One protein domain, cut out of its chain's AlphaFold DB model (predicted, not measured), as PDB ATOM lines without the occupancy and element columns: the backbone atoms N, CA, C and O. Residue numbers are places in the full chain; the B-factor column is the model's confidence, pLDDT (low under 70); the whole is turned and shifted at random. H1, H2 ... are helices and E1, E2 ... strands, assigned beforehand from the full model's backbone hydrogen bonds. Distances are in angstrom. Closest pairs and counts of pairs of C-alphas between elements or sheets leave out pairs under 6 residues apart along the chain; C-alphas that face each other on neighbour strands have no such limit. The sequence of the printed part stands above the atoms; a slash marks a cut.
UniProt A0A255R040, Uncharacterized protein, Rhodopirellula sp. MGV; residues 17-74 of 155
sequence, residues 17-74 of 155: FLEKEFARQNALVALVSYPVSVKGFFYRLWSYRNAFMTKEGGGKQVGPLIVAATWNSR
ATOM      1  N   PHE A  17     135.318 145.236 157.934       81.38
ATOM      2  CA  PHE A  17     134.736 146.240 157.034       81.38
ATOM      3  C   PHE A  17     133.459 145.748 156.335       81.38
ATOM      4  O   PHE A  17     132.565 146.549 156.090       81.38
ATOM      5  N   LEU A  18     133.342 144.444 156.062       84.25
ATOM      6  CA  LEU A  18     132.115 143.845 155.536       84.25
ATOM      7  C   LEU A  18     131.116 143.566 156.659       84.25
ATOM      8  O   LEU A  18     129.926 143.774 156.461       84.25
ATOM      9  N   GLU A  19     131.575 143.163 157.849       85.75
ATOM     10  CA  GLU A  19     130.689 142.932 159.004       85.75
ATOM     11  C   GLU A  19     129.823 144.158 159.324       85.75
ATOM     12  O   GLU A  19     128.626 144.017 159.573       85.75
ATOM     13  N   LYS A  20     130.394 145.366 159.238       83.12
ATOM     14  CA  LYS A  20     129.656 146.625 159.424       83.12
ATOM     15  C   LYS A  20     128.515 146.801 158.418       83.12
ATOM     16  O   LYS A  20     127.433 147.238 158.803       83.12
ATOM     17  N   GLU A  21     128.733 146.446 157.153       81.56
ATOM     18  CA  GLU A  21     127.706 146.566 156.110       81.56
ATOM     19  C   GLU A  21     126.586 145.533 156.282       81.56
ATOM     20  O   GLU A  21     125.409 145.861 156.123       81.56
ATOM     21  N   PHE A  22     126.922 144.307 156.691       83.06
ATOM     22  CA  PHE A  22     125.923 143.284 157.014       83.06
ATOM     23  C   PHE A  22     125.105 143.659 158.256       83.06
ATOM     24  O   PHE A  22     123.883 143.513 158.254       83.06
ATOM     25  N   ALA A  23     125.754 144.209 159.287       84.44
ATOM     26  CA  ALA A  23     125.078 144.713 160.479       84.44
ATOM     27  C   ALA A  23     124.130 145.878 160.151       84.44
ATOM     28  O   ALA A  23     123.011 145.914 160.658       84.44
ATOM     29  N   ARG A  24     124.531 146.797 159.258       82.06
ATOM     30  CA  ARG A  24     123.684 147.907 158.788       82.06
ATOM     31  C   ARG A  24     122.417 147.414 158.085       82.06
ATOM     32  O   ARG A  24     121.362 148.016 158.256       82.06
ATOM     33  N   GLN A  25     122.518 146.351 157.291       83.75
ATOM     34  CA  GLN A  25     121.386 145.798 156.540       83.75
ATOM     35  C   GLN A  25     120.556 144.785 157.343       83.75
ATOM     36  O   GLN A  25     119.480 144.400 156.893       83.75
ATOM     37  N   ASN A  26     121.036 144.363 158.519       84.81
ATOM     38  CA  ASN A  26     120.416 143.349 159.376       84.81
ATOM     39  C   ASN A  26     119.994 142.080 158.604       84.81
ATOM     40  O   ASN A  26     118.895 141.553 158.780       84.81
ATOM     41  N   ALA A  27     120.861 141.617 157.701       80.25
ATOM     42  CA  ALA A  27     120.576 140.511 156.795       80.25
ATOM     43  C   ALA A  27     121.652 139.424 156.890       80.25
ATOM     44  O   ALA A  27     122.843 139.717 156.974       80.25
ATOM     45  N   LEU A  28     121.233 138.154 156.826       80.56
ATOM     46  CA  LEU A  28     122.152 137.008 156.741       80.56
ATOM     47  C   LEU A  28     122.870 136.963 155.380       80.56
ATOM     48  O   LEU A  28     124.006 136.506 155.273       80.56
ATOM     49  N   VAL A  29     122.190 137.441 154.335       84.62
ATOM     50  CA  VAL A  29     122.700 137.553 152.969       84.62
ATOM     51  C   VAL A  29     122.462 138.984 152.509       84.62
ATOM     52  O   VAL A  29     121.320 139.433 152.455       84.62
ATOM     53  N   ALA A  30     123.540 139.685 152.175       84.19
ATOM     54  CA  ALA A  30     123.511 141.066 151.720       84.19
ATOM     55  C   ALA A  30     124.241 141.188 150.382       84.19
ATOM     56  O   ALA A  30     125.302 140.590 150.179       84.19
ATOM     57  N   LEU A  31     123.678 141.980 149.470       84.38
ATOM     58  CA  LEU A  31     124.366 142.363 148.244       84.38
ATOM     59  C   LEU A  31     125.167 143.633 148.535       84.38
ATOM     60  O   LEU A  31     124.597 144.704 148.727       84.38
ATOM     61  N   VAL A  32     126.491 143.504 148.594       82.31
ATOM     62  CA  VAL A  32     127.390 144.612 148.935       82.31
ATOM     63  C   VAL A  32     128.326 144.873 147.761       82.31
ATOM     64  O   VAL A  32     129.039 143.977 147.312       82.31
ATOM     65  N   SER A  33     128.327 146.111 147.267       83.88
ATOM     66  CA  SER A  33     129.295 146.575 146.274       83.88
ATOM     67  C   SER A  33     130.429 147.283 147.000       83.88
ATOM     68  O   SER A  33     130.228 148.359 147.558       83.88
ATOM     69  N   TYR A  34     131.608 146.660 147.042       80.19
ATOM     70  CA  TYR A  34     132.745 147.193 147.787       80.19
ATOM     71  C   TYR A  34     134.069 146.906 147.064       80.19
ATOM     72  O   TYR A  34     134.338 145.753 146.712       80.19
ATOM     73  N   PRO A  35     134.926 147.919 146.838       82.69
ATOM     74  CA  PRO A  35     136.222 147.716 146.212       82.69
ATOM     75  C   PRO A  35     137.181 147.033 147.197       82.69
ATOM     76  O   PRO A  35     137.578 147.596 148.219       82.69
ATOM     77  N   VAL A  36     137.590 145.808 146.870       82.38
ATOM     78  CA  VAL A  36     138.474 144.989 147.711       82.38
ATOM     79  C   VAL A  36     139.775 144.639 146.998       82.38
ATOM     80  O   VAL A  36     139.808 144.378 145.797       82.38
ATOM     81  N   SER A  37     140.869 144.610 147.759       83.38
ATOM     82  CA  SER A  37     142.140 144.033 147.341       83.38
ATOM     83  C   SER A  37     142.361 142.725 148.079       83.38
ATOM     84  O   SER A  37     142.463 142.693 149.305       83.38
ATOM     85  N   VAL A  38     142.496 141.645 147.321       81.44
ATOM     86  CA  VAL A  38     142.734 140.316 147.874       81.44
ATOM     87  C   VAL A  38     144.208 139.976 147.704       81.44
ATOM     88  O   VAL A  38     144.712 139.948 146.583       81.44
ATOM     89  N   LYS A  39     144.911 139.716 148.812       79.81
ATOM     90  CA  LYS A  39     146.217 139.047 148.769       79.81
ATOM     91  C   LYS A  39     145.976 137.561 148.963       79.81
ATOM     92  O   LYS A  39     145.439 137.141 149.988       79.81
ATOM     93  N   GLY A  40     146.359 136.777 147.972       76.88
ATOM     94  CA  GLY A  40     146.208 135.335 147.986       76.88
ATOM     95  C   GLY A  40     147.219 134.690 147.062       76.88
ATOM     96  O   GLY A  40     147.907 135.373 146.303       76.88
ATOM     97  N   PHE A  41     147.294 133.371 147.133       76.50
ATOM     98  CA  PHE A  41     148.086 132.576 146.211       76.50
ATOM     99  C   PHE A  41     147.179 131.598 145.473       76.50
ATOM    100  O   PHE A  41     146.144 131.147 145.978       76.50
ATOM    101  N   PHE A  42     147.564 131.299 144.239       74.94
ATOM    102  CA  PHE A  42     146.913 130.266 143.454       74.94
ATOM    103  C   PHE A  42     147.186 128.905 144.098       74.94
ATOM    104  O   PHE A  42     148.343 128.556 144.323       74.94
ATOM    105  N   TYR A  43     146.130 128.143 144.385       71.44
ATOM    106  CA  TYR A  43     146.269 126.807 144.954       71.44
ATOM    107  C   TYR A  43     146.149 125.726 143.879       71.44
ATOM    108  O   TYR A  43     147.083 124.957 143.664       71.44
ATOM    109  N   ARG A  44     145.001 125.650 143.191       73.12
ATOM    110  CA  ARG A  44     144.726 124.603 142.192       73.12
ATOM    111  C   ARG A  44     143.575 124.998 141.267       73.12
ATOM    112  O   ARG A  44     142.675 125.717 141.679       73.12
ATOM    113  N   LEU A  45     143.550 124.484 140.039       71.94
ATOM    114  CA  LEU A  45     142.375 124.553 139.161       71.94
ATOM    115  C   LEU A  45     141.354 123.476 139.550       71.94
ATOM    116  O   LEU A  45     141.713 122.306 139.701       71.94
ATOM    117  N   TRP A  46     140.081 123.849 139.663       69.12
ATOM    118  CA  TRP A  46     138.986 122.909 139.893       69.12
ATOM    119  C   TRP A  46     137.946 123.043 138.785       69.12
ATOM    120  O   TRP A  46     137.519 124.142 138.445       69.12
ATOM    121  N   SER A  47     137.524 121.917 138.213       66.81
ATOM    122  CA  SER A  47     136.352 121.875 137.344       66.81
ATOM    123  C   SER A  47     135.065 121.700 138.151       66.81
ATOM    124  O   SER A  47     134.910 120.668 138.810       66.81
ATOM    125  N   TYR A  48     134.116 122.627 138.051       64.94
ATOM    126  CA  TYR A  48     132.766 122.448 138.595       64.94
ATOM    127  C   TYR A  48     131.724 122.414 137.472       64.94
ATOM    128  O   TYR A  48     131.914 122.971 136.386       64.94
ATOM    129  N   ARG A  49     130.623 121.690 137.704       59.44
ATOM    130  CA  ARG A  49     129.478 121.687 136.787       59.44
ATOM    131  C   ARG A  49     128.643 122.924 137.088       59.44
ATOM    132  O   ARG A  49     128.097 123.038 138.179       59.44
ATOM    133  N   ASN A  50     128.564 123.839 136.133       61.69
ATOM    134  CA  ASN A  50     127.723 125.021 136.224       61.69
ATOM    135  C   ASN A  50     126.455 124.804 135.379       61.69
ATOM    136  O   ASN A  50     126.548 124.495 134.187       61.69
ATOM    137  N   ALA A  51     125.275 124.964 135.984       56.72
ATOM    138  CA  ALA A  51     123.989 124.810 135.300       56.72
ATOM    139  C   ALA A  51     123.820 125.801 134.131       56.72
ATOM    140  O   ALA A  51     123.148 125.480 133.152       56.72
ATOM    141  N   PHE A  52     124.489 126.961 134.185       54.16
ATOM    142  CA  PHE A  52     124.464 127.964 133.117       54.16
ATOM    143  C   PHE A  52     125.173 127.495 131.835       54.16
ATOM    144  O   PHE A  52     124.646 127.693 130.748       54.16
ATOM    145  N   MET A  53     126.296 126.776 131.945       55.53
ATOM    146  CA  MET A  53     127.042 126.258 130.781       55.53
ATOM    147  C   MET A  53     126.403 125.001 130.169       55.53
ATOM    148  O   MET A  53     126.641 124.671 129.010       55.53
ATOM    149  N   THR A  54     125.549 124.314 130.935       53.47
ATOM    150  CA  THR A  54     124.876 123.086 130.476       53.47
ATOM    151  C   THR A  54     123.845 123.387 129.380       53.47
ATOM    152  O   THR A  54     123.560 122.521 128.559       53.47
ATOM    153  N   LYS A  55     123.321 124.622 129.324       56.47
ATOM    154  CA  LYS A  55     122.377 125.064 128.286       56.47
ATOM    155  C   LYS A  55     123.043 125.423 126.952       56.47
ATOM    156  O   LYS A  55     122.371 125.348 125.932       56.47
ATOM    157  N   GLU A  56     124.336 125.751 126.945       58.34
ATOM    158  CA  GLU A  56     125.080 126.149 125.734       58.34
ATOM    159  C   GLU A  56     126.085 125.086 125.247       58.34
ATOM    160  O   GLU A  56     126.943 125.362 124.416       58.34
ATOM    161  N   GLY A  57     126.009 123.849 125.754       47.50
ATOM    162  CA  GLY A  57     126.894 122.755 125.317       47.50
ATOM    163  C   GLY A  57     128.352 122.877 125.791       47.50
ATOM    164  O   GLY A  57     129.211 122.103 125.372       47.50
ATOM    165  N   GLY A  58     128.639 123.817 126.694       51.03
ATOM    166  CA  GLY A  58     129.966 124.061 127.249       51.03
ATOM    167  C   GLY A  58     130.281 123.123 128.412       51.03
ATOM    168  O   GLY A  58     129.704 123.220 129.495       51.03
ATOM    169  N   GLY A  59     131.218 122.202 128.193       58.03
ATOM    170  CA  GLY A  59     131.736 121.302 129.222       58.03
ATOM    171  C   GLY A  59     132.365 122.022 130.425       58.03
ATOM    172  O   GLY A  59     132.717 123.196 130.363       58.03
ATOM    173  N   LYS A  60     132.481 121.262 131.527       57.62
ATOM    174  CA  LYS A  60     133.191 121.540 132.795       57.62
ATOM    175  C   LYS A  60     133.934 122.893 132.842       57.62
ATOM    176  O   LYS A  60     135.025 123.017 132.296       57.62
ATOM    177  N   GLN A  61     133.389 123.864 133.578       61.88
ATOM    178  CA  GLN A  61     134.043 125.155 133.798       61.88
ATOM    179  C   GLN A  61     135.216 124.969 134.763       61.88
ATOM    180  O   GLN A  61     135.026 124.528 135.898       61.88
ATOM    181  N   VAL A  62     136.429 125.275 134.304       62.50
ATOM    182  CA  VAL A  62     137.641 125.226 135.126       62.50
ATOM    183  C   VAL A  62     137.838 126.597 135.770       62.50
ATOM    184  O   VAL A  62     138.069 127.583 135.077       62.50
ATOM    185  N   GLY A  63     137.721 126.664 137.094       65.50
ATOM    186  CA  GLY A  63     137.972 127.871 137.877       65.50
ATOM    187  C   GLY A  63     139.246 127.733 138.715       65.50
ATOM    188  O   GLY A  63     139.477 126.664 139.290       65.50
ATOM    189  N   PRO A  64     140.089 128.773 138.809       67.25
ATOM    190  CA  PRO A  64     141.197 128.775 139.752       67.25
ATOM    191  C   PRO A  64     140.656 128.872 141.183       67.25
ATOM    192  O   PRO A  64     139.926 129.804 141.520       67.25
ATOM    193  N   LEU A  65     141.031 127.921 142.038       71.69
ATOM    194  CA  LEU A  65     140.853 128.035 143.478       71.69
ATOM    195  C   LEU A  65     142.005 128.874 144.028       71.69
ATOM    196  O   LEU A  65     143.171 128.467 143.992       71.69
ATOM    197  N   ILE A  66     141.666 130.061 144.515       70.81
ATOM    198  CA  ILE A  66     142.605 131.002 145.116       70.81
ATOM    199  C   ILE A  66     142.368 130.980 146.619       70.81
ATOM    200  O   ILE A  66     141.252 131.221 147.080       70.81
ATOM    201  N   VAL A  67     143.421 130.707 147.389       70.38
ATOM    202  CA  VAL A  67     143.367 130.844 148.844       70.38
ATOM    203  C   VAL A  67     143.728 132.284 149.171       70.38
ATOM    204  O   VAL A  67     144.850 132.737 148.935       70.38
ATOM    205  N   ALA A  68     142.748 133.024 149.674       71.69
ATOM    206  CA  ALA A  68     142.938 134.400 150.088       71.69
ATOM    207  C   ALA A  68     143.460 134.449 151.530       71.69
ATOM    208  O   ALA A  68     142.803 133.954 152.440       71.69
ATOM    209  N   ALA A  69     144.629 135.057 151.732       69.25
ATOM    210  CA  ALA A  69     145.243 135.212 153.048       69.25
ATOM    211  C   ALA A  69     144.688 136.435 153.792       69.25
ATOM    212  O   ALA A  69     144.401 136.363 154.981       69.25
ATOM    213  N   THR A  70     144.513 137.558 153.088       74.19
ATOM    214  CA  THR A  70     143.986 138.801 153.674       74.19
ATOM    215  C   THR A  70     143.162 139.571 152.654       74.19
ATOM    216  O   THR A  70     143.605 139.750 151.513       74.19
ATOM    217  N   TRP A  71     141.992 140.061 153.066       80.81
ATOM    218  CA  TRP A  71     141.169 140.972 152.269       80.81
ATOM    219  C   TRP A  71     141.319 142.362 152.855       80.81
ATOM    220  O   TRP A  71     141.062 142.567 154.039       80.81
ATOM    221  N   ASN A  72     141.739 143.307 152.028       78.44
ATOM    222  CA  ASN A  72     141.881 144.695 152.426       78.44
ATOM    223  C   ASN A  72     140.871 145.536 151.658       78.44
ATOM    224  O   ASN A  72     140.655 145.319 150.463       78.44
ATOM    225  N   SER A  73     140.279 146.506 152.344       76.56
ATOM    226  CA  SER A  73     139.540 147.566 151.674       76.56
ATOM    227  C   SER A  73     140.488 148.354 150.769       76.56
ATOM    228  O   SER A  73     141.622 148.636 151.157       76.56
ATOM    229  N   ARG A  74     140.042 148.678 149.550       72.19
ATOM    230  CA  ARG A  74     140.697 149.698 148.714       72.19
ATOM    231  C   ARG A  74     140.121 151.091 148.935       72.19
ATOM    232  O   ARG A  74     140.651 152.037 148.361       72.19
TER     233      ARG A  74
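What this domain is: This is residues 17 to 74 of the 155 residues of an uncharacterized protein of Rhodopirellula sp. MGV (UniProt A0A255R040). A two-stranded ribbon, E1 and E2, arches over an open middle, with the short helix H2 at one foot and H1 with its link at the other. The printed part has 58 residues, in the order H1, E1, H2, E2; the sheet, E1 - E2, is antiparallel and the class is mixed, helices and strands. It is only just extended, close to loose, with a radius of gyration of the C-alphas of 15.9 A and spans of 42 by 27 by 17 A.

Where its parts are: E1, residues 36 to 48, is 25.0 A long; E2, residues 61 to 73, is 29.2 A and ends at C-alpha 73 (139.540, 147.566, 151.674). H1, residues 17 to 25, is 13.4 A and begins at C-alpha 17 (134.736, 146.240, 157.034). H2 is residues 51 to 54, 5.2 A.

How they stand to each other: E1 and E2 are antiparallel at 160 degrees, with N 37 and O 72 2.8 A apart and N 63 and O 46 2.9 A apart, within hydrogen-bond range. E1 bends by 91 degrees at residue 39, E2 by 83 degrees at residue 69. The closest C-alphas of H1 and E2, Phe 17 and Ser 73, are 7.3 A apart; those of H2 and E2, Met 53 and Gln 61, 7.7 A. H1 and H2 are apart. In H1, 4 of 5 O i to N i+4 pairs are within hydrogen-bond range; H2 is too short for such a pair, and its one O i to N i+3 pair is within range.

The domain as a whole: The C-alphas farthest apart, Arg 24 and Gly 57, are 42.0 A apart. The printed part has no cut and no long link. Residues 23 to 29, of which 23 to 25 belong to H1, stand free. The pLDDT is under 70 at residues 46 to 64 and 69.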